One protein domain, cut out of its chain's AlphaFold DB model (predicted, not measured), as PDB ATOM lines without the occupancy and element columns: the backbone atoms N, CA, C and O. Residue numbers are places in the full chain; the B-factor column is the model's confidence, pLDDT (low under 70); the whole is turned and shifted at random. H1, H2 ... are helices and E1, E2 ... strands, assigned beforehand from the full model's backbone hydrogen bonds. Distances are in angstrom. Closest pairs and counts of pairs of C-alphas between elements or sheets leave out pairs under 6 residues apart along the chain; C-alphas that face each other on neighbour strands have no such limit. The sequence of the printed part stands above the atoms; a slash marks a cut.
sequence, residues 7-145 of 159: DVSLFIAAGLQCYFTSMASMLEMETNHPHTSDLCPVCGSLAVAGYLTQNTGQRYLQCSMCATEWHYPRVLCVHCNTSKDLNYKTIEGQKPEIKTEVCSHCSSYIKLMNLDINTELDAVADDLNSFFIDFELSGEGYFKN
ATOM      1  N   ASP A   7     -28.640  43.093   6.158       69.50
ATOM      2  CA  ASP A   7     -29.783  43.990   6.322       69.50
ATOM      3  C   ASP A   7     -30.351  44.487   4.981       69.50
ATOM      4  O   ASP A   7     -31.562  44.443   4.788       69.50
ATOM      5  N   VAL A   8     -29.518  44.880   4.013       83.19
ATOM      6  CA  VAL A   8     -29.969  45.377   2.705       83.19
ATOM      7  C   VAL A   8     -30.506  44.246   1.828       83.19
ATOM      8  O   VAL A   8     -31.440  44.464   1.055       83.19
ATOM      9  N   SER A   9     -29.968  43.027   1.952       82.62
ATOM     10  CA  SER A   9     -30.401  41.892   1.122       82.62
ATOM     11  C   SER A   9     -31.886  41.555   1.284       82.62
ATOM     12  O   SER A   9     -32.546  41.282   0.283       82.62
ATOM     13  N   LEU A  10     -32.438  41.677   2.498       88.31
ATOM     14  CA  LEU A  10     -33.864  41.459   2.767       88.31
ATOM     15  C   LEU A  10     -34.739  42.477   2.029       88.31
ATOM     16  O   LEU A  10     -35.739  42.117   1.412       88.31
ATOM     17  N   PHE A  11     -34.344  43.753   2.048       90.56
ATOM     18  CA  PHE A  11     -35.078  44.813   1.356       90.56
ATOM     19  C   PHE A  11     -34.954  44.704  -0.165       90.56
ATOM     20  O   PHE A  11     -35.926  44.953  -0.877       90.56
ATOM     21  N   ILE A  12     -33.786  44.297  -0.670       92.00
ATOM     22  CA  ILE A  12     -33.595  44.014  -2.096       92.00
ATOM     23  C   ILE A  12     -34.487  42.845  -2.516       92.00
ATOM     24  O   ILE A  12     -35.203  42.966  -3.506       92.00
ATOM     25  N   ALA A  13     -34.486  41.746  -1.759       92.31
ATOM     26  CA  ALA A  13     -35.333  40.589  -2.027       92.31
ATOM     27  C   ALA A  13     -36.818  40.968  -2.049       92.31
ATOM     28  O   ALA A  13     -37.503  40.654  -3.019       92.31
ATOM     29  N   ALA A  14     -37.294  41.713  -1.047       94.56
ATOM     30  CA  ALA A  14     -38.671  42.200  -1.003       94.56
ATOM     31  C   ALA A  14     -39.012  43.081  -2.216       94.56
ATOM     32  O   ALA A  14     -40.041  42.885  -2.863       94.56
ATOM     33  N   GLY A  15     -38.133  44.027  -2.569       96.69
ATOM     34  CA  GLY A  15     -38.323  44.898  -3.729       96.69
ATOM     35  C   GLY A  15     -38.384  44.123  -5.047       96.69
ATOM     36  O   GLY A  15     -39.254  44.386  -5.881       96.69
ATOM     37  N   LEU A  16     -37.504  43.131  -5.219       96.56
ATOM     38  CA  LEU A  16     -37.519  42.238  -6.377       96.56
ATOM     39  C   LEU A  16     -38.793  41.393  -6.410       96.56
ATOM     40  O   LEU A  16     -39.433  41.331  -7.455       96.56
ATOM     41  N   GLN A  17     -39.218  40.815  -5.286       97.31
ATOM     42  CA  GLN A  17     -40.451  40.031  -5.227       97.31
ATOM     43  C   GLN A  17     -41.679  40.861  -5.610       97.31
ATOM     44  O   GLN A  17     -42.488  40.410  -6.422       97.31
ATOM     45  N   CYS A  18     -41.804  42.097  -5.111       97.44
ATOM     46  CA  CYS A  18     -42.884  43.001  -5.517       97.44
ATOM     47  C   CYS A  18     -42.852  43.286  -7.026       97.44
ATOM     48  O   CYS A  18     -43.881  43.188  -7.697       97.44
ATOM     49  N   TYR A  19     -41.674  43.607  -7.568       97.94
ATOM     50  CA  TYR A  19     -41.507  43.893  -8.992       97.94
ATOM     51  C   TYR A  19     -41.868  42.683  -9.863       97.94
ATOM     52  O   TYR A  19     -42.707  42.788 -10.755       97.94
ATOM     53  N   PHE A  20     -41.287  41.517  -9.582       97.81
ATOM     54  CA  PHE A  20     -41.505  40.305 -10.370       97.81
ATOM     55  C   PHE A  20     -42.929  39.768 -10.242       97.81
ATOM     56  O   PHE A  20     -43.476  39.295 -11.234       97.81
ATOM     57  N   THR A  21     -43.555  39.884  -9.070       97.56
ATOM     58  CA  THR A  21     -44.974  39.533  -8.897       97.56
ATOM     59  C   THR A  21     -45.866  40.462  -9.719       97.56
ATOM     60  O   THR A  21     -46.756  39.995 -10.430       97.56
ATOM     61  N   SER A  22     -45.585  41.772  -9.716       97.69
ATOM     62  CA  SER A  22     -46.309  42.726 -10.564       97.69
ATOM     63  C   SER A  22     -46.150  42.392 -12.047       97.69
ATOM     64  O   SER A  22     -47.141  42.404 -12.772       97.69
ATOM     65  N   MET A  23     -44.936  42.066 -12.498       96.88
ATOM     66  CA  MET A  23     -44.680  41.679 -13.888       96.88
ATOM     67  C   MET A  23     -45.393  40.374 -14.260       96.88
ATOM     68  O   MET A  23     -46.017  40.300 -15.314       96.88
ATOM     69  N   ALA A  24     -45.350  39.363 -13.388       95.62
ATOM     70  CA  ALA A  24     -46.010  38.081 -13.619       95.62
ATOM     71  C   ALA A  24     -47.535  38.216 -13.702       95.62
ATOM     72  O   ALA A  24     -48.153  37.567 -14.539       95.62
ATOM     73  N   SER A  25     -48.139  39.100 -12.899       94.81
ATOM     74  CA  SER A  25     -49.593  39.328 -12.913       94.81
ATOM     75  C   SER A  25     -50.128  39.909 -14.231       94.81
ATOM     76  O   SER A  25     -51.326  39.845 -14.486       94.81
ATOM     77  N   MET A  26     -49.248  40.471 -15.069       94.69
ATOM     78  CA  MET A  26     -49.594  41.027 -16.381       94.69
ATOM     79  C   MET A  26     -49.484  40.001 -17.519       94.69
ATOM     80  O   MET A  26     -49.801  40.333 -18.660       94.69
ATOM     81  N   LEU A  27     -48.999  38.786 -17.245       90.56
ATOM     82  CA  LEU A  27     -48.842  37.745 -18.255       90.56
ATOM     83  C   LEU A  27     -50.126  36.927 -18.395       90.56
ATOM     84  O   LEU A  27     -50.683  36.438 -17.415       90.56
ATOM     85  N   GLU A  28     -50.545  36.700 -19.635       84.00
ATOM     86  CA  GLU A  28     -51.543  35.683 -19.951       84.00
ATOM     87  C   GLU A  28     -50.832  34.335 -20.088       84.00
ATOM     88  O   GLU A  28     -50.135  34.074 -21.067       84.00
ATOM     89  N   MET A  29     -50.958  33.485 -19.070       74.00
ATOM     90  CA  MET A  29     -50.388  32.143 -19.107       74.00
ATOM     91  C   MET A  29     -51.383  31.144 -19.690       74.00
ATOM     92  O   MET A  29     -52.477  30.957 -19.157       74.00
ATOM     93  N   GLU A  30     -50.967  30.422 -20.730       69.75
ATOM     94  CA  GLU A  30     -51.673  29.214 -21.144       69.75
ATOM     95  C   GLU A  30     -51.417  28.096 -20.124       69.75
ATOM     96  O   GLU A  30     -50.317  27.559 -20.001       69.75
ATOM     97  N   THR A  31     -52.457  27.726 -19.380       61.53
ATOM     98  CA  THR A  31     -52.402  26.733 -18.292       61.53
ATOM     99  C   THR A  31     -52.428  25.277 -18.772       61.53
ATOM    100  O   THR A  31     -52.406  24.355 -17.959       61.53
ATOM    101  N   ASN A  32     -52.471  25.045 -20.088       57.88
ATOM    102  CA  ASN A  32     -52.723  23.723 -20.671       57.88
ATOM    103  C   ASN A  32     -51.463  22.881 -20.926       57.88
ATOM    104  O   ASN A  32     -51.579  21.736 -21.372       57.88
ATOM    105  N   HIS A  33     -50.268  23.400 -20.643       63.28
ATOM    106  CA  HIS A  33     -49.031  22.644 -20.811       63.28
ATOM    107  C   HIS A  33     -48.558  22.048 -19.478       63.28
ATOM    108  O   HIS A  33     -48.355  22.791 -18.518       63.28
ATOM    109  N   PRO A  34     -48.357  20.716 -19.394       67.62
ATOM    110  CA  PRO A  34     -47.770  20.099 -18.215       67.62
ATOM    111  C   PRO A  34     -46.368  20.664 -17.988       67.62
ATOM    112  O   PRO A  34     -45.466  20.442 -18.796       67.62
ATOM    113  N   HIS A  35     -46.180  21.380 -16.884       78.81
ATOM    114  CA  HIS A  35     -44.874  21.884 -16.481       78.81
ATOM    115  C   HIS A  35     -44.243  20.917 -15.480       78.81
ATOM    116  O   HIS A  35     -44.684  20.813 -14.339       78.81
ATOM    117  N   THR A  36     -43.236  20.160 -15.919       76.62
ATOM    118  CA  THR A  36     -42.551  19.137 -15.102       76.62
ATOM    119  C   THR A  36     -41.120  19.541 -14.746       76.62
ATOM    120  O   THR A  36     -40.231  18.693 -14.671       76.62
ATOM    121  N   SER A  37     -40.883  20.841 -14.578       87.12
ATOM    122  CA  SER A  37     -39.635  21.377 -14.033       87.12
ATOM    123  C   SER A  37     -39.860  21.876 -12.606       87.12
ATOM    124  O   SER A  37     -40.947  22.335 -12.247       87.12
ATOM    125  N   ASP A  38     -38.817  21.752 -11.793       89.81
ATOM    126  CA  ASP A  38     -38.665  22.354 -10.467       89.81
ATOM    127  C   ASP A  38     -38.559  23.885 -10.487       89.81
ATOM    128  O   ASP A  38     -38.691  24.530  -9.445       89.81
ATOM    129  N   LEU A  39     -38.339  24.475 -11.663       95.06
ATOM    130  CA  LEU A  39     -38.232  25.913 -11.856       95.06
ATOM    131  C   LEU A  39     -39.586  26.525 -12.201       95.06
ATOM    132  O   LEU A  39     -40.421  25.910 -12.852       95.06
ATOM    133  N   CYS A  40     -39.787  27.780 -11.825       95.31
ATOM    134  CA  CYS A  40     -40.978  28.534 -12.174       95.31
ATOM    135  C   CYS A  40     -41.073  28.739 -13.700       95.31
ATOM    136  O   CYS A  40     -40.109  29.216 -14.305       95.31
ATOM    137  N   PRO A  41     -42.237  28.489 -14.327       94.06
ATOM    138  CA  PRO A  41     -42.428  28.694 -15.766       94.06
ATOM    139  C   PRO A  41     -42.378  30.169 -16.203       94.06
ATOM    140  O   PRO A  41     -42.265  30.443 -17.393       94.06
ATOM    141  N   VAL A  42     -42.469  31.119 -15.266       94.62
ATOM    142  CA  VAL A  42     -42.480  32.563 -15.558       94.62
ATOM    143  C   VAL A  42     -41.092  33.181 -15.442       94.62
ATOM    144  O   VAL A  42     -40.643  33.869 -16.353       94.62
ATOM    145  N   CYS A  43     -40.404  32.956 -14.321       94.88
ATOM    146  CA  CYS A  43     -39.127  33.617 -14.035       94.88
ATOM    147  C   CYS A  43     -37.945  32.654 -13.855       94.88
ATOM    148  O   CYS A  43     -36.836  33.105 -13.577       94.88
ATOM    149  N   GLY A  44     -38.164  31.338 -13.953       94.50
ATOM    150  CA  GLY A  44     -37.113  30.329 -13.793       94.50
ATOM    151  C   GLY A  44     -36.585  30.152 -12.365       94.50
ATOM    152  O   GLY A  44     -35.654  29.383 -12.162       94.50
ATOM    153  N   SER A  45     -37.149  30.838 -11.366       96.62
ATOM    154  CA  SER A  45     -36.744  30.676  -9.961       96.62
ATOM    155  C   SER A  45     -37.320  29.401  -9.345       96.62
ATOM    156  O   SER A  45     -38.402  28.961  -9.730       96.62
ATOM    157  N   LEU A  46     -36.650  28.853  -8.330       96.75
ATOM    158  CA  LEU A  46     -37.172  27.740  -7.531       96.75
ATOM    159  C   LEU A  46     -38.453  28.124  -6.775       96.75
ATOM    160  O   LEU A  46     -38.757  29.306  -6.561       96.75
ATOM    161  N   ALA A  47     -39.192  27.114  -6.326       97.56
ATOM    162  CA  ALA A  47     -40.289  27.306  -5.386       97.56
ATOM    163  C   ALA A  47     -39.780  27.798  -4.016       97.56
ATOM    164  O   ALA A  47     -38.625  27.559  -3.666       97.56
ATOM    165  N   VAL A  48     -40.638  28.450  -3.228       97.69
ATOM    166  CA  VAL A  48     -40.406  28.671  -1.784       97.69
ATOM    167  C   VAL A  48     -40.945  27.499  -0.963       97.69
ATOM    168  O   VAL A  48     -40.244  26.955  -0.109       97.69
ATOM    169  N   ALA A  49     -42.145  27.036  -1.304       97.81
ATOM    170  CA  ALA A  49     -42.797  25.854  -0.759       97.81
ATOM    171  C   ALA A  49     -43.822  25.320  -1.774       97.81
ATOM    172  O   ALA A  49     -44.052  25.927  -2.826       97.81
ATOM    173  N   GLY A  50     -44.440  24.183  -1.460       97.12
ATOM    174  CA  GLY A  50     -45.629  23.713  -2.168       97.12
ATOM    175  C   GLY A  50     -46.911  23.892  -1.361       97.12
ATOM    176  O   GLY A  50     -46.867  24.083  -0.151       97.12
ATOM    177  N   TYR A  51     -48.052  23.760  -2.027       96.06
ATOM    178  CA  TYR A  51     -49.377  23.676  -1.424       96.06
ATOM    179  C   TYR A  51     -50.029  22.341  -1.750       96.06
ATOM    180  O   TYR A  51     -49.826  21.781  -2.829       96.06
ATOM    181  N   LEU A  52     -50.861  21.861  -0.831       95.94
ATOM    182  CA  LEU A  52     -51.888  20.868  -1.112       95.94
ATOM    183  C   LEU A  52     -53.237  21.583  -1.129       95.94
ATOM    184  O   LEU A  52     -53.654  22.133  -0.111       95.94
ATOM    185  N   THR A  53     -53.883  21.610  -2.292       92.44
ATOM    186  CA  THR A  53     -55.134  22.344  -2.506       92.44
ATOM    187  C   THR A  53     -56.312  21.680  -1.815       92.44
ATOM    188  O   THR A  53     -56.363  20.455  -1.687       92.44
ATOM    189  N   GLN A  54     -57.313  22.493  -1.485       89.06
ATOM    190  CA  GLN A  54     -58.531  22.007  -0.855       89.06
ATOM    191  C   GLN A  54     -59.270  20.961  -1.692       89.06
ATOM    192  O   GLN A  54     -59.400  21.113  -2.909       89.06
ATOM    193  N   ASN A  55     -59.832  19.951  -1.027       83.19
ATOM    194  CA  ASN A  55     -60.724  18.904  -1.542       83.19
ATOM    195  C   ASN A  55     -60.109  17.940  -2.570       83.19
ATOM    196  O   ASN A  55     -60.518  16.783  -2.652       83.19
ATOM    197  N   THR A  56     -59.150  18.395  -3.372       85.69
ATOM    198  CA  THR A  56     -58.495  17.597  -4.413       85.69
ATOM    199  C   THR A  56     -57.130  17.088  -3.965       85.69
ATOM    200  O   THR A  56     -56.636  16.102  -4.517       85.69
ATOM    201  N   GLY A  57     -56.498  17.751  -2.988       87.44
ATOM    202  CA  GLY A  57     -55.135  17.459  -2.564       87.44
ATOM    203  C   GLY A  57     -54.131  17.531  -3.717       87.44
ATOM    204  O   GLY A  57     -53.127  16.812  -3.690       87.44
ATOM    205  N   GLN A  58     -54.407  18.320  -4.761       93.12
ATOM    206  CA  GLN A  58     -53.444  18.549  -5.832       93.12
ATOM    207  C   GLN A  58     -52.256  19.315  -5.273       93.12
ATOM    208  O   GLN A  58     -52.403  20.158  -4.387       93.12
ATOM    209  N   ARG A  59     -51.068  19.004  -5.794       95.00
ATOM    210  CA  ARG A  59     -49.853  19.690  -5.385       95.00
ATOM    211  C   ARG A  59     -49.560  20.831  -6.346       95.00
ATOM    212  O   ARG A  59     -49.433  20.614  -7.551       95.00
ATOM    213  N   TYR A  60     -49.429  22.023  -5.784       95.50
ATOM    214  CA  TYR A  60     -48.923  23.202  -6.473       95.50
ATOM    215  C   TYR A  60     -47.608  23.625  -5.832       95.50
ATOM    216  O   TYR A  60     -47.353  23.319  -4.670       95.50
ATOM    217  N   LEU A  61     -46.762  24.299  -6.593       96.75
ATOM    218  CA  LEU A  61     -45.551  24.945  -6.106       96.75
ATOM    219  C   LEU A  61     -45.733  26.451  -6.231       96.75
ATOM    220  O   LEU A  61     -46.264  26.889  -7.246       96.75
ATOM    221  N   GLN A  62     -45.290  27.223  -5.239       97.31
ATOM    222  CA  GLN A  62     -45.299  28.685  -5.303       97.31
ATOM    223  C   GLN A  62     -43.888  29.198  -5.557       97.31
ATOM    224  O   GLN A  62     -42.956  28.854  -4.828       97.31
ATOM    225  N   CYS A  63     -43.723  30.046  -6.571       97.62
ATOM    226  CA  CYS A  63     -42.436  30.643  -6.898       97.62
ATOM    227  C   CYS A  63     -41.909  31.495  -5.739       97.62
ATOM    228  O   CYS A  63     -42.627  32.326  -5.187       97.62
ATOM    229  N   SER A  64     -40.620  31.352  -5.436       97.44
ATOM    230  CA  SER A  64     -39.923  32.173  -4.439       97.44
ATOM    231  C   SER A  64     -39.738  33.642  -4.839       97.44
ATOM    232  O   SER A  64     -39.435  34.463  -3.978       97.44
ATOM    233  N   MET A  65     -39.893  33.983  -6.125       97.19
ATOM    234  CA  MET A  65     -39.617  35.325  -6.654       97.19
ATOM    235  C   MET A  65     -40.874  36.044  -7.150       97.19
ATOM    236  O   MET A  65     -41.178  37.134  -6.688       97.19
ATOM    237  N   CYS A  66     -41.616  35.453  -8.090       97.31
ATOM    238  CA  CYS A  66     -42.762  36.115  -8.725       97.31
ATOM    239  C   CYS A  66     -44.126  35.651  -8.197       97.31
ATOM    240  O   CYS A  66     -45.144  35.975  -8.802       97.31
ATOM    241  N   ALA A  67     -44.138  34.831  -7.139       96.88
ATOM    242  CA  ALA A  67     -45.326  34.225  -6.532       96.88
ATOM    243  C   ALA A  67     -46.219  33.388  -7.474       96.88
ATOM    244  O   ALA A  67     -47.259  32.902  -7.048       96.88
ATOM    245  N   THR A  68     -45.818  33.160  -8.731       96.00
ATOM    246  CA  THR A  68     -46.555  32.286  -9.650       96.00
ATOM    247  C   THR A  68     -46.672  30.889  -9.066       96.00
ATOM    248  O   THR A  68     -45.668  30.290  -8.670       96.00
ATOM    249  N   GLU A  69     -47.889  30.362  -9.082       94.75
ATOM    250  CA  GLU A  69     -48.182  28.993  -8.695       94.75
ATOM    251  C   GLU A  69     -48.305  28.099  -9.925       94.75
ATOM    252  O   GLU A  69     -48.873  28.495 -10.944       94.75
ATOM    253  N   TRP A  70     -47.784  26.878  -9.844       94.06
ATOM    254  CA  TRP A  70     -47.962  25.891 -10.905       94.06
ATOM    255  C   TRP A  70     -48.213  24.502 -10.342       94.06
ATOM    256  O   TRP A  70     -47.652  24.108  -9.318       94.06
ATOM    257  N   HIS A  71     -49.068  23.749 -11.031       93.75
ATOM    258  CA  HIS A  71     -49.330  22.361 -10.690       93.75
ATOM    259  C   HIS A  71     -48.071  21.525 -10.914       93.75
ATOM    260  O   HIS A  71     -47.420  21.631 -11.955       93.75
ATOM    261  N   TYR A  72     -47.781  20.632  -9.973       93.81
ATOM    262  CA  TYR A  72     -46.708  19.663 -10.114       93.81
ATOM    263  C   TYR A  72     -47.187  18.286  -9.622       93.81
ATOM    264  O   TYR A  72     -47.648  18.180  -8.483       93.81
ATOM    265  N   PRO A  73     -47.039  17.198 -10.408       93.50
ATOM    266  CA  PRO A  73     -47.526  15.871 -10.035       93.50
ATOM    267  C   PRO A  73     -47.041  15.391  -8.662       93.50
ATOM    268  O   PRO A  73     -45.849  15.249  -8.410       93.50
ATOM    269  N   ARG A  74     -47.992  15.048  -7.793       93.06
ATOM    270  CA  ARG A  74     -47.754  14.677  -6.389       93.06
ATOM    271  C   ARG A  74     -46.976  13.368  -6.188       93.06
ATOM    272  O   ARG A  74     -46.506  13.086  -5.097       93.06
ATOM    273  N   VAL A  75     -46.873  12.561  -7.241       93.38
ATOM    274  CA  VAL A  75     -46.169  11.270  -7.241       93.38
ATOM    275  C   VAL A  75     -44.701  11.390  -7.646       93.38
ATOM    276  O   VAL A  75     -44.018  10.374  -7.693       93.38
ATOM    277  N   LEU A  76     -44.222  12.589  -7.984       95.62
ATOM    278  CA  LEU A  76     -42.854  12.818  -8.442       95.62
ATOM    279  C   LEU A  76     -42.105  13.700  -7.443       95.62
ATOM    280  O   LEU A  76     -42.647  14.686  -6.953       95.62
ATOM    281  N   CYS A  77     -40.845  13.381  -7.168       96.38
ATOM    282  CA  CYS A  77     -39.934  14.291  -6.491       96.38
ATOM    283  C   CYS A  77     -39.797  15.567  -7.323       96.38
ATOM    284  O   CYS A  77     -39.522  15.472  -8.516       96.38
ATOM    285  N   VAL A  78     -39.945  16.732  -6.684       95.44
ATOM    286  CA  VAL A  78     -39.826  18.030  -7.364       95.44
ATOM    287  C   VAL A  78     -38.471  18.169  -8.059       95.44
ATOM    288  O   VAL A  78     -38.435  18.647  -9.180       95.44
ATOM    289  N   HIS A  79     -37.388  17.704  -7.431       96.25
ATOM    290  CA  HIS A  79     -36.022  17.872  -7.925       96.25
ATOM    291  C   HIS A  79     -35.635  16.886  -9.041       96.25
ATOM    292  O   HIS A  79     -35.236  17.284 -10.130       96.25
ATOM    293  N   CYS A  80     -35.711  15.578  -8.775       95.44
ATOM    294  CA  CYS A  80     -35.174  14.557  -9.686       95.44
ATOM    295  C   CYS A  80     -36.239  13.860 -10.546       95.44
ATOM    296  O   CYS A  80     -35.922  12.907 -11.258       95.44
ATOM    297  N   ASN A  81     -37.500  14.300 -10.474       94.94
ATOM    298  CA  ASN A  81     -38.628  13.799 -11.268       94.94
ATOM    299  C   ASN A  81     -38.892  12.282 -11.145       94.94
ATOM    300  O   ASN A  81     -39.564  11.696 -11.992       94.94
ATOM    301  N   THR A  82     -38.382  11.623 -10.100       94.12
ATOM    302  CA  THR A  82     -38.636  10.199  -9.827       94.12
ATOM    303  C   THR A  82     -39.785  10.026  -8.841       94.12
ATOM    304  O   THR A  82     -39.967  10.845  -7.945       94.12
ATOM    305  N   SER A  83     -40.529   8.929  -8.952       93.62
ATOM    306  CA  SER A  83     -41.485   8.497  -7.923       93.62
ATOM    307  C   SER A  83     -40.872   7.566  -6.875       93.62
ATOM    308  O   SER A  83     -41.540   7.175  -5.918       93.62
ATOM    309  N   LYS A  84     -39.605   7.175  -7.059       91.31
ATOM    310  CA  LYS A  84     -38.899   6.269  -6.151       91.31
ATOM    311  C   LYS A  84     -38.559   6.973  -4.841       91.31
ATOM    312  O   LYS A  84     -38.055   8.094  -4.850       91.31
ATOM    313  N   ASP A  85     -38.805   6.277  -3.737       94.50
ATOM    314  CA  ASP A  85     -38.394   6.681  -2.389       94.50
ATOM    315  C   ASP A  85     -38.898   8.074  -1.961       94.50
ATOM    316  O   ASP A  85     -38.268   8.751  -1.145       94.50
ATOM    317  N   LEU A  86     -40.042   8.502  -2.512       96.88
ATOM    318  CA  LEU A  86     -40.736   9.731  -2.138       96.88
ATOM    319  C   LEU A  86     -41.696   9.449  -0.980       96.88
ATOM    320  O   LEU A  86     -42.604   8.628  -1.109       96.88
ATOM    321  N   ASN A  87     -41.505  10.126   0.147       96.44
ATOM    322  CA  ASN A  87     -42.268   9.887   1.368       96.44
ATOM    323  C   ASN A  87     -42.604  11.197   2.081       96.44
ATOM    324  O   ASN A  87     -41.932  12.210   1.901       96.44
ATOM    325  N   TYR A  88     -43.619  11.164   2.943       95.81
ATOM    326  CA  TYR A  88     -43.836  12.227   3.918       95.81
ATOM    327  C   TYR A  88     -43.118  11.883   5.215       95.81
ATOM    328  O   TYR A  88     -43.267  10.775   5.731       95.81
ATOM    329  N   LYS A  89     -42.368  12.842   5.750       95.62
ATOM    330  CA  LYS A  89     -41.706  12.718   7.043       95.62
ATOM    331  C   LYS A  89     -42.330  13.684   8.045       95.62
ATOM    332  O   LYS A  89     -42.540  14.852   7.729       95.62
ATOM    333  N   THR A  90     -42.625  13.178   9.237       93.69
ATOM    334  CA  THR A  90     -43.086  13.978  10.374       93.69
ATOM    335  C   THR A  90     -41.895  14.318  11.257       93.69
ATOM    336  O   THR A  90     -41.159  13.420  11.663       93.69
ATOM    337  N   ILE A  91     -41.721  15.603  11.542       95.12
ATOM    338  CA  ILE A  91     -40.694  16.129  12.439       95.12
ATOM    339  C   ILE A  91     -41.332  16.476  13.788       95.12
ATOM    340  O   ILE A  91     -42.489  16.894  13.850       95.12
ATOM    341  N   GLU A  92     -40.604  16.288  14.886       93.31
ATOM    342  CA  GLU A  92     -41.093  16.664  16.215       93.31
ATOM    343  C   GLU A  92     -41.390  18.172  16.281       93.31
ATOM    344  O   GLU A  92     -40.620  18.992  15.789       93.31
ATOM    345  N   GLY A  93     -42.540  18.550  16.848       90.31
ATOM    346  CA  GLY A  93     -42.988  19.949  16.889       90.31
ATOM    347  C   GLY A  93     -43.587  20.476  15.577       90.31
ATOM    348  O   GLY A  93     -44.066  21.610  15.542       90.31
ATOM    349  N   GLN A  94     -43.626  19.669  14.509       92.25
ATOM    350  CA  GLN A  94     -44.299  20.014  13.256       92.25
ATOM    351  C   GLN A  94     -45.811  20.114  13.445       92.25
ATOM    352  O   GLN A  94     -46.470  19.177  13.904       92.25
ATOM    353  N   LYS A  95     -46.372  21.253  13.038       94.75
ATOM    354  CA  LYS A  95     -47.820  21.434  12.979       94.75
ATOM    355  C   LYS A  95     -48.425  20.570  11.862       94.75
ATOM    356  O   LYS A  95     -47.805  20.452  10.806       94.75
ATOM    357  N   PRO A  96     -49.627  19.994  12.042       94.00
ATOM    358  CA  PRO A  96     -50.229  19.074  11.070       94.00
ATOM    359  C   PRO A  96     -50.510  19.711   9.699       94.00
ATOM    360  O   PRO A  96     -50.556  19.009   8.685       94.00
ATOM    361  N   GLU A  97     -50.701  21.029   9.659       95.88
ATOM    362  CA  GLU A  97     -50.924  21.802   8.443       95.88
ATOM    363  C   GLU A  97     -49.648  22.055   7.619       95.88
ATOM    364  O   GLU A  97     -49.746  22.420   6.452       95.88
ATOM    365  N   ILE A  98     -48.462  21.769   8.166       97.12
ATOM    366  CA  ILE A  98     -47.193  21.766   7.433       97.12
ATOM    367  C   ILE A  98     -46.782  20.315   7.225       97.12
ATOM    368  O   ILE A  98     -46.589  19.582   8.188       97.12
ATOM    369  N   LYS A  99     -46.594  19.882   5.982       96.88
ATOM    370  CA  LYS A  99     -46.050  18.555   5.658       96.88
ATOM    371  C   LYS A  99     -44.642  18.680   5.110       96.88
ATOM    372  O   LYS A  99     -44.316  19.673   4.472       96.88
ATOM    373  N   THR A 100     -43.839  17.641   5.293       97.38
ATOM    374  CA  THR A 100     -42.498  17.582   4.708       97.38
ATOM    375  C   THR A 100     -42.405  16.397   3.774       97.38
ATOM    376  O   THR A 100     -42.552  15.253   4.200       97.38
ATOM    377  N   GLU A 101     -42.214  16.668   2.489       97.56
ATOM    378  CA  GLU A 101     -41.996  15.646   1.473       97.56
ATOM    379  C   GLU A 101     -40.492  15.458   1.284       97.56
ATOM    380  O   GLU A 101     -39.789  16.413   0.967       97.56
ATOM    381  N   VAL A 102     -40.009  14.236   1.491       98.19
ATOM    382  CA  VAL A 102     -38.598  13.862   1.380       98.19
ATOM    383  C   VAL A 102     -38.422  12.841   0.264       98.19
ATOM    384  O   VAL A 102     -39.250  11.945   0.085       98.19
ATOM    385  N   CYS A 103     -37.331  12.952  -0.484       98.12
ATOM    386  CA  CYS A 103     -36.934  11.985  -1.494       98.12
ATOM    387  C   CYS A 103     -35.587  11.381  -1.109       98.12
ATOM    388  O   CYS A 103     -34.549  12.020  -1.278       98.12
ATOM    389  N   SER A 104     -35.585  10.136  -0.634       97.31
ATOM    390  CA  SER A 104     -34.344   9.460  -0.230       97.31
ATOM    391  C   SER A 104     -33.474   9.042  -1.425       97.31
ATOM    392  O   SER A 104     -32.304   8.730  -1.242       97.31
ATOM    393  N   HIS A 105     -34.010   9.074  -2.651       97.31
ATOM    394  CA  HIS A 105     -33.242   8.791  -3.867       97.31
ATOM    395  C   HIS A 105     -32.221   9.890  -4.199       97.31
ATOM    396  O   HIS A 105     -31.107   9.586  -4.617       97.31
ATOM    397  N   CYS A 106     -32.606  11.159  -4.042       97.25
ATOM    398  CA  CYS A 106     -31.734  12.305  -4.323       97.25
ATOM    399  C   CYS A 106     -31.396  13.128  -3.078       97.25
ATOM    400  O   CYS A 106     -30.765  14.166  -3.208       97.25
ATOM    401  N   SER A 107     -31.823  12.687  -1.893       97.69
ATOM    402  CA  SER A 107     -31.643  13.392  -0.621       97.69
ATOM    403  C   SER A 107     -32.162  14.833  -0.637       97.69
ATOM    404  O   SER A 107     -31.582  15.710  -0.006       97.69
ATOM    405  N   SER A 108     -33.271  15.092  -1.334       97.56
ATOM    406  CA  SER A 108     -33.926  16.405  -1.316       97.56
ATOM    407  C   SER A 108     -35.214  16.388  -0.504       97.56
ATOM    408  O   SER A 108     -35.819  15.332  -0.295       97.56
ATOM    409  N   TYR A 109     -35.660  17.562  -0.068       98.06
ATOM    410  CA  TYR A 109     -36.985  17.735   0.513       98.06
ATOM    411  C   TYR A 109     -37.627  19.067   0.126       98.06
ATOM    412  O   TYR A 109     -36.956  20.007  -0.309       98.06
ATOM    413  N   ILE A 110     -38.942  19.143   0.319       97.62
ATOM    414  CA  ILE A 110     -39.734  20.368   0.213       97.62
ATOM    415  C   ILE A 110     -40.830  20.383   1.288       97.62
ATOM    416  O   ILE A 110     -41.409  19.346   1.628       97.62
ATOM    417  N   LYS A 111     -41.130  21.567   1.832       98.06
ATOM    418  CA  LYS A 111     -42.273  21.768   2.733       98.06
ATOM    419  C   LYS A 111     -43.542  22.014   1.924       98.06
ATOM    420  O   LYS A 111     -43.511  22.721   0.916       98.06
ATOM    421  N   LEU A 112     -44.653  21.438   2.370       97.62
ATOM    422  CA  LEU A 112     -45.967  21.581   1.757       97.62
ATOM    423  C   LEU A 112     -46.969  22.155   2.760       97.62
ATOM    424  O   LEU A 112     -47.222  21.554   3.804       97.62
ATOM    425  N   MET A 113     -47.584  23.269   2.395       97.50
ATOM    426  CA  MET A 113     -48.654  23.934   3.128       97.50
ATOM    427  C   MET A 113     -49.984  23.245   2.810       97.50
ATOM    428  O   MET A 113     -50.409  23.173   1.655       97.50
ATOM    429  N   ASN A 114     -50.633  22.666   3.814       96.75
ATOM    430  CA  ASN A 114     -51.823  21.849   3.622       96.75
ATOM    431  C   ASN A 114     -53.110  22.664   3.816       96.75
ATOM    432  O   ASN A 114     -53.642  22.743   4.927       96.75
ATOM    433  N   LEU A 115     -53.638  23.211   2.716       95.62
ATOM    434  CA  LEU A 115     -54.810  24.095   2.722       95.62
ATOM    435  C   LEU A 115     -56.125  23.373   3.064       95.62
ATOM    436  O   LEU A 115     -57.113  24.024   3.401       95.62
ATOM    437  N   ASP A 116     -56.139  22.036   3.025       92.19
ATOM    438  CA  ASP A 116     -57.241  21.230   3.573       92.19
ATOM    439  C   ASP A 116     -57.376  21.383   5.099       92.19
ATOM    440  O   ASP A 116     -58.463  21.193   5.639       92.19
ATOM    441  N   ILE A 117     -56.279  21.686   5.805       94.25
ATOM    442  CA  ILE A 117     -56.265  21.825   7.271       94.25
ATOM    443  C   ILE A 117     -56.366  23.295   7.674       94.25
ATOM    444  O   ILE A 117     -57.145  23.627   8.564       94.25
ATOM    445  N   ASN A 118     -55.585  24.167   7.034       95.31
ATOM    446  CA  ASN A 118     -55.587  25.595   7.319       95.31
ATOM    447  C   ASN A 118     -55.454  26.402   6.021       95.31
ATOM    448  O   ASN A 118     -54.430  26.336   5.345       95.31
ATOM    449  N   THR A 119     -56.485  27.177   5.688       94.50
ATOM    450  CA  THR A 119     -56.529  28.033   4.492       94.50
ATOM    451  C   THR A 119     -55.747  29.327   4.621       94.50
ATOM    452  O   THR A 119     -55.544  30.000   3.619       94.50
ATOM    453  N   GLU A 120     -55.361  29.703   5.836       96.06
ATOM    454  CA  GLU A 120     -54.648  30.952   6.116       96.06
ATOM    455  C   GLU A 120     -53.124  30.793   6.024       96.06
ATOM    456  O   GLU A 120     -52.394  31.712   6.382       96.06
ATOM    457  N   LEU A 121     -52.640  29.630   5.572       96.38
ATOM    458  CA  LEU A 121     -51.214  29.390   5.383       96.38
ATOM    459  C   LEU A 121     -50.644  30.263   4.265       96.38
ATOM    460  O   LEU A 121     -51.192  30.312   3.164       96.38
ATOM    461  N   ASP A 122     -49.485  30.853   4.533       96.44
ATOM    462  CA  ASP A 122     -48.684  31.610   3.579       96.44
ATOM    463  C   ASP A 122     -47.342  30.901   3.375       96.44
ATOM    464  O   ASP A 122     -46.577  30.681   4.318       96.44
ATOM    465  N   ALA A 123     -47.023  30.534   2.133       96.00
ATOM    466  CA  ALA A 123     -45.823  29.757   1.842       96.00
ATOM    467  C   ALA A 123     -44.516  30.430   2.283       96.00
ATOM    468  O   ALA A 123     -43.570  29.719   2.613       96.00
ATOM    469  N   VAL A 124     -44.431  31.763   2.285       96.50
ATOM    470  CA  VAL A 124     -43.214  32.473   2.695       96.50
ATOM    471  C   VAL A 124     -43.138  32.536   4.217       96.50
ATOM    472  O   VAL A 124     -42.111  32.173   4.791       96.50
ATOM    473  N   ALA A 125     -44.213  32.974   4.874       96.56
ATOM    474  CA  ALA A 125     -44.255  33.160   6.318       96.56
ATOM    475  C   ALA A 125     -44.192  31.826   7.071       96.56
ATOM    476  O   ALA A 125     -43.410  31.687   8.015       96.56
ATOM    477  N   ASP A 126     -44.957  30.823   6.644       97.44
ATOM    478  CA  ASP A 126     -44.986  29.523   7.307       97.44
ATOM    479  C   ASP A 126     -43.742  28.682   7.010       97.44
ATOM    480  O   ASP A 126     -43.330  27.885   7.857       97.44
ATOM    481  N   ASP A 127     -43.064  28.891   5.874       96.88
ATOM    482  CA  ASP A 127     -41.742  28.298   5.647       96.88
ATOM    483  C   ASP A 127     -40.699  28.854   6.629       96.88
ATOM    484  O   ASP A 127     -39.957  28.069   7.227       96.88
ATOM    485  N   LEU A 128     -40.692  30.176   6.863       95.44
ATOM    486  CA  LEU A 128     -39.836  30.814   7.875       95.44
ATOM    487  C   LEU A 128     -40.174  30.329   9.287       95.44
ATOM    488  O   LEU A 128     -39.289  29.957  10.056       95.44
ATOM    489  N   ASN A 129     -41.463  30.303   9.628       95.69
ATOM    490  CA  ASN A 129     -41.944  29.914  10.952       95.69
ATOM    491  C   ASN A 129     -41.675  28.430  11.270       95.69
ATOM    492  O   ASN A 129     -41.624  28.026  12.429       95.69
ATOM    493  N   SER A 130     -41.472  27.610  10.237       96.06
ATOM    494  CA  SER A 130     -41.130  26.192  10.351       96.06
ATOM    495  C   SER A 130     -39.655  25.904  10.046       96.06
ATOM    496  O   SER A 130     -39.313  24.794   9.636       96.06
ATOM    497  N   PHE A 131     -38.755  26.878  10.227       94.69
ATOM    498  CA  PHE A 131     -37.322  26.719   9.939       94.69
ATOM    499  C   PHE A 131     -36.657  25.543  10.675       94.69
ATOM    500  O   PHE A 131     -35.749  24.920  10.138       94.69
ATOM    501  N   PHE A 132     -37.118  25.177  11.874       95.19
ATOM    502  CA  PHE A 132     -36.547  24.044  12.618       95.19
ATOM    503  C   PHE A 132     -36.602  22.713  11.838       95.19
ATOM    504  O   PHE A 132     -35.735  21.865  12.025       95.19
ATOM    505  N   ILE A 133     -37.568  22.549  10.922       96.69
ATOM    506  CA  ILE A 133     -37.645  21.397  10.008       96.69
ATOM    507  C   ILE A 133     -36.412  21.343   9.100       96.69
ATOM    508  O   ILE A 133     -35.897  20.263   8.822       96.69
ATOM    509  N   ASP A 134     -35.940  22.509   8.645       95.38
ATOM    510  CA  ASP A 134     -34.767  22.607   7.778       95.38
ATOM    511  C   ASP A 134     -33.495  22.204   8.526       95.38
ATOM    512  O   ASP A 134     -32.660  21.483   7.984       95.38
ATOM    513  N   PHE A 135     -33.376  22.620   9.791       94.00
ATOM    514  CA  PHE A 135     -32.262  22.236  10.655       94.00
ATOM    515  C   PHE A 135     -32.208  20.718  10.882       94.00
ATOM    516  O   PHE A 135     -31.155  20.111  10.688       94.00
ATOM    517  N   GLU A 136     -33.342  20.102  11.230       96.81
ATOM    518  CA  GLU A 136     -33.422  18.657  11.478       96.81
ATOM    519  C   GLU A 136     -33.041  17.851  10.229       96.81
ATOM    520  O   GLU A 136     -32.169  16.985  10.268       96.81
ATOM    521  N   LEU A 137     -33.645  18.176   9.081       96.50
ATOM    522  CA  LEU A 137     -33.397  17.448   7.837       96.50
ATOM    523  C   LEU A 137     -31.991  17.662   7.281       96.50
ATOM    524  O   LEU A 137     -31.408  16.729   6.724       96.50
ATOM    525  N   SER A 138     -31.424  18.854   7.466       94.38
ATOM    526  CA  SER A 138     -30.025  19.104   7.130       94.38
ATOM    527  C   SER A 138     -29.086  18.223   7.959       94.38
ATOM    528  O   SER A 138     -28.143  17.659   7.401       94.38
ATOM    529  N   GLY A 139     -29.377  18.024   9.250       94.56
ATOM    530  CA  GLY A 139     -28.632  17.106  10.122       94.56
ATOM    531  C   GLY A 139     -28.669  15.643   9.663       94.56
ATOM    532  O   GLY A 139     -27.733  14.886   9.919       94.56
ATOM    533  N   GLU A 140     -29.706  15.254   8.925       95.94
ATOM    534  CA  GLU A 140     -29.852  13.922   8.329       95.94
ATOM    535  C   GLU A 140     -29.260  13.796   6.915       95.94
ATOM    536  O   GLU A 140     -29.319  12.722   6.310       95.94
ATOM    537  N   GLY A 141     -28.688  14.873   6.374       96.25
ATOM    538  CA  GLY A 141     -28.075  14.890   5.046       96.25
ATOM    539  C   GLY A 141     -29.043  15.165   3.895       96.25
ATOM    540  O   GLY A 141     -28.684  14.926   2.740       96.25
ATOM    541  N   TYR A 142     -30.248  15.669   4.175       97.75
ATOM    542  CA  TYR A 142     -31.142  16.173   3.136       97.75
ATOM    543  C   TYR A 142     -30.848  17.644   2.815       97.75
ATOM    544  O   TYR A 142     -30.554  18.442   3.703       97.75
ATOM    545  N   PHE A 143     -30.996  18.031   1.548       95.75
ATOM    546  CA  PHE A 143     -30.960  19.431   1.125       95.75
ATOM    547  C   PHE A 143     -32.349  19.935   0.725       95.75
ATOM    548  O   PHE A 143     -33.191  19.197   0.205       95.75
ATOM    549  N   LYS A 144     -32.592  21.225   0.949       95.50
ATOM    550  CA  LYS A 144     -33.860  21.872   0.612       95.50
ATOM    551  C   LYS A 144     -33.911  22.171  -0.885       95.50
ATOM    552  O   LYS A 144     -33.087  22.935  -1.379       95.50
ATOM    553  N   ASN A 145     -34.888  21.620  -1.607       94.75
ATOM    554  CA  ASN A 145     -35.139  21.963  -3.015       94.75
ATOM    555  C   ASN A 145     -36.155  23.112  -3.137       94.75
ATOM    556  O   ASN A 145     -37.148  23.030  -3.863       94.75
TER     557      ASN A 145
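This is residues 7 to 145 of the 159 residues of the protein "Formate dehydrogenase accessory protein FdhE" of Leptospiraceae bacterium (UniProt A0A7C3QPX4). A strongly twisted six-stranded sheet is built of two three-stranded meanders side by side, E1 E2 E3 and E4 E5 E6, with the short helices H2 and H3 over one face. A long helix, H1, lies off the sheet, and its residues 7 to 12 stick out. The 139 printed residues run H1 E1 E2 E3 E4 E5 E6 H2 H3; the sheet's order is E3 E2 E1 E6 E5 E4, mixed. The class is mixed helices and strands, with under half of the residues in named elements; the whole is compact, radius of gyration of the C-alphas 15.0 A, spanning 40 by 40 by 28 A.

H1, residues 7 to 24, begins at C-alpha (-29.783, 43.990, 6.322) and is 26.4 A long. E1 is residues 47 to 52, E2 59 to 63, E3 69 to 71, E4 86 to 89, E5 98 to 103 (16.8 A) and E6 108 to 114 (19.3 A). H2 is residues 123 to 129; H3, residues 131 to 139, ends at C-alpha (-28.632, 17.106, 10.122).

E1 and E6 are parallel, N 50 to O 111 at 2.9 A. The hairpin E5 and E6 is antiparallel, N 101 to O 110 at 2.9 A. H2 is on the sheet at a height of 8.9 A; the closest C-alphas of E1 and H2, Ala 49 and Ala 123, are 5.6 A apart. H3 is on the same face, at a height of 10.2 A over E6 and E5. H1 is not on the sheet. Every O i to N i+4 pair is within hydrogen-bond range in H2 and H3, and 13 of 14 in H1.

The C-alphas of Glu 28 and Glu 92, the two farthest apart, are 42.2 A apart. The printed part has no cut. The links H1 to E1 and E3 to E4 are long. The pLDDT is under 70 at residue 7 and residues 30 to 34.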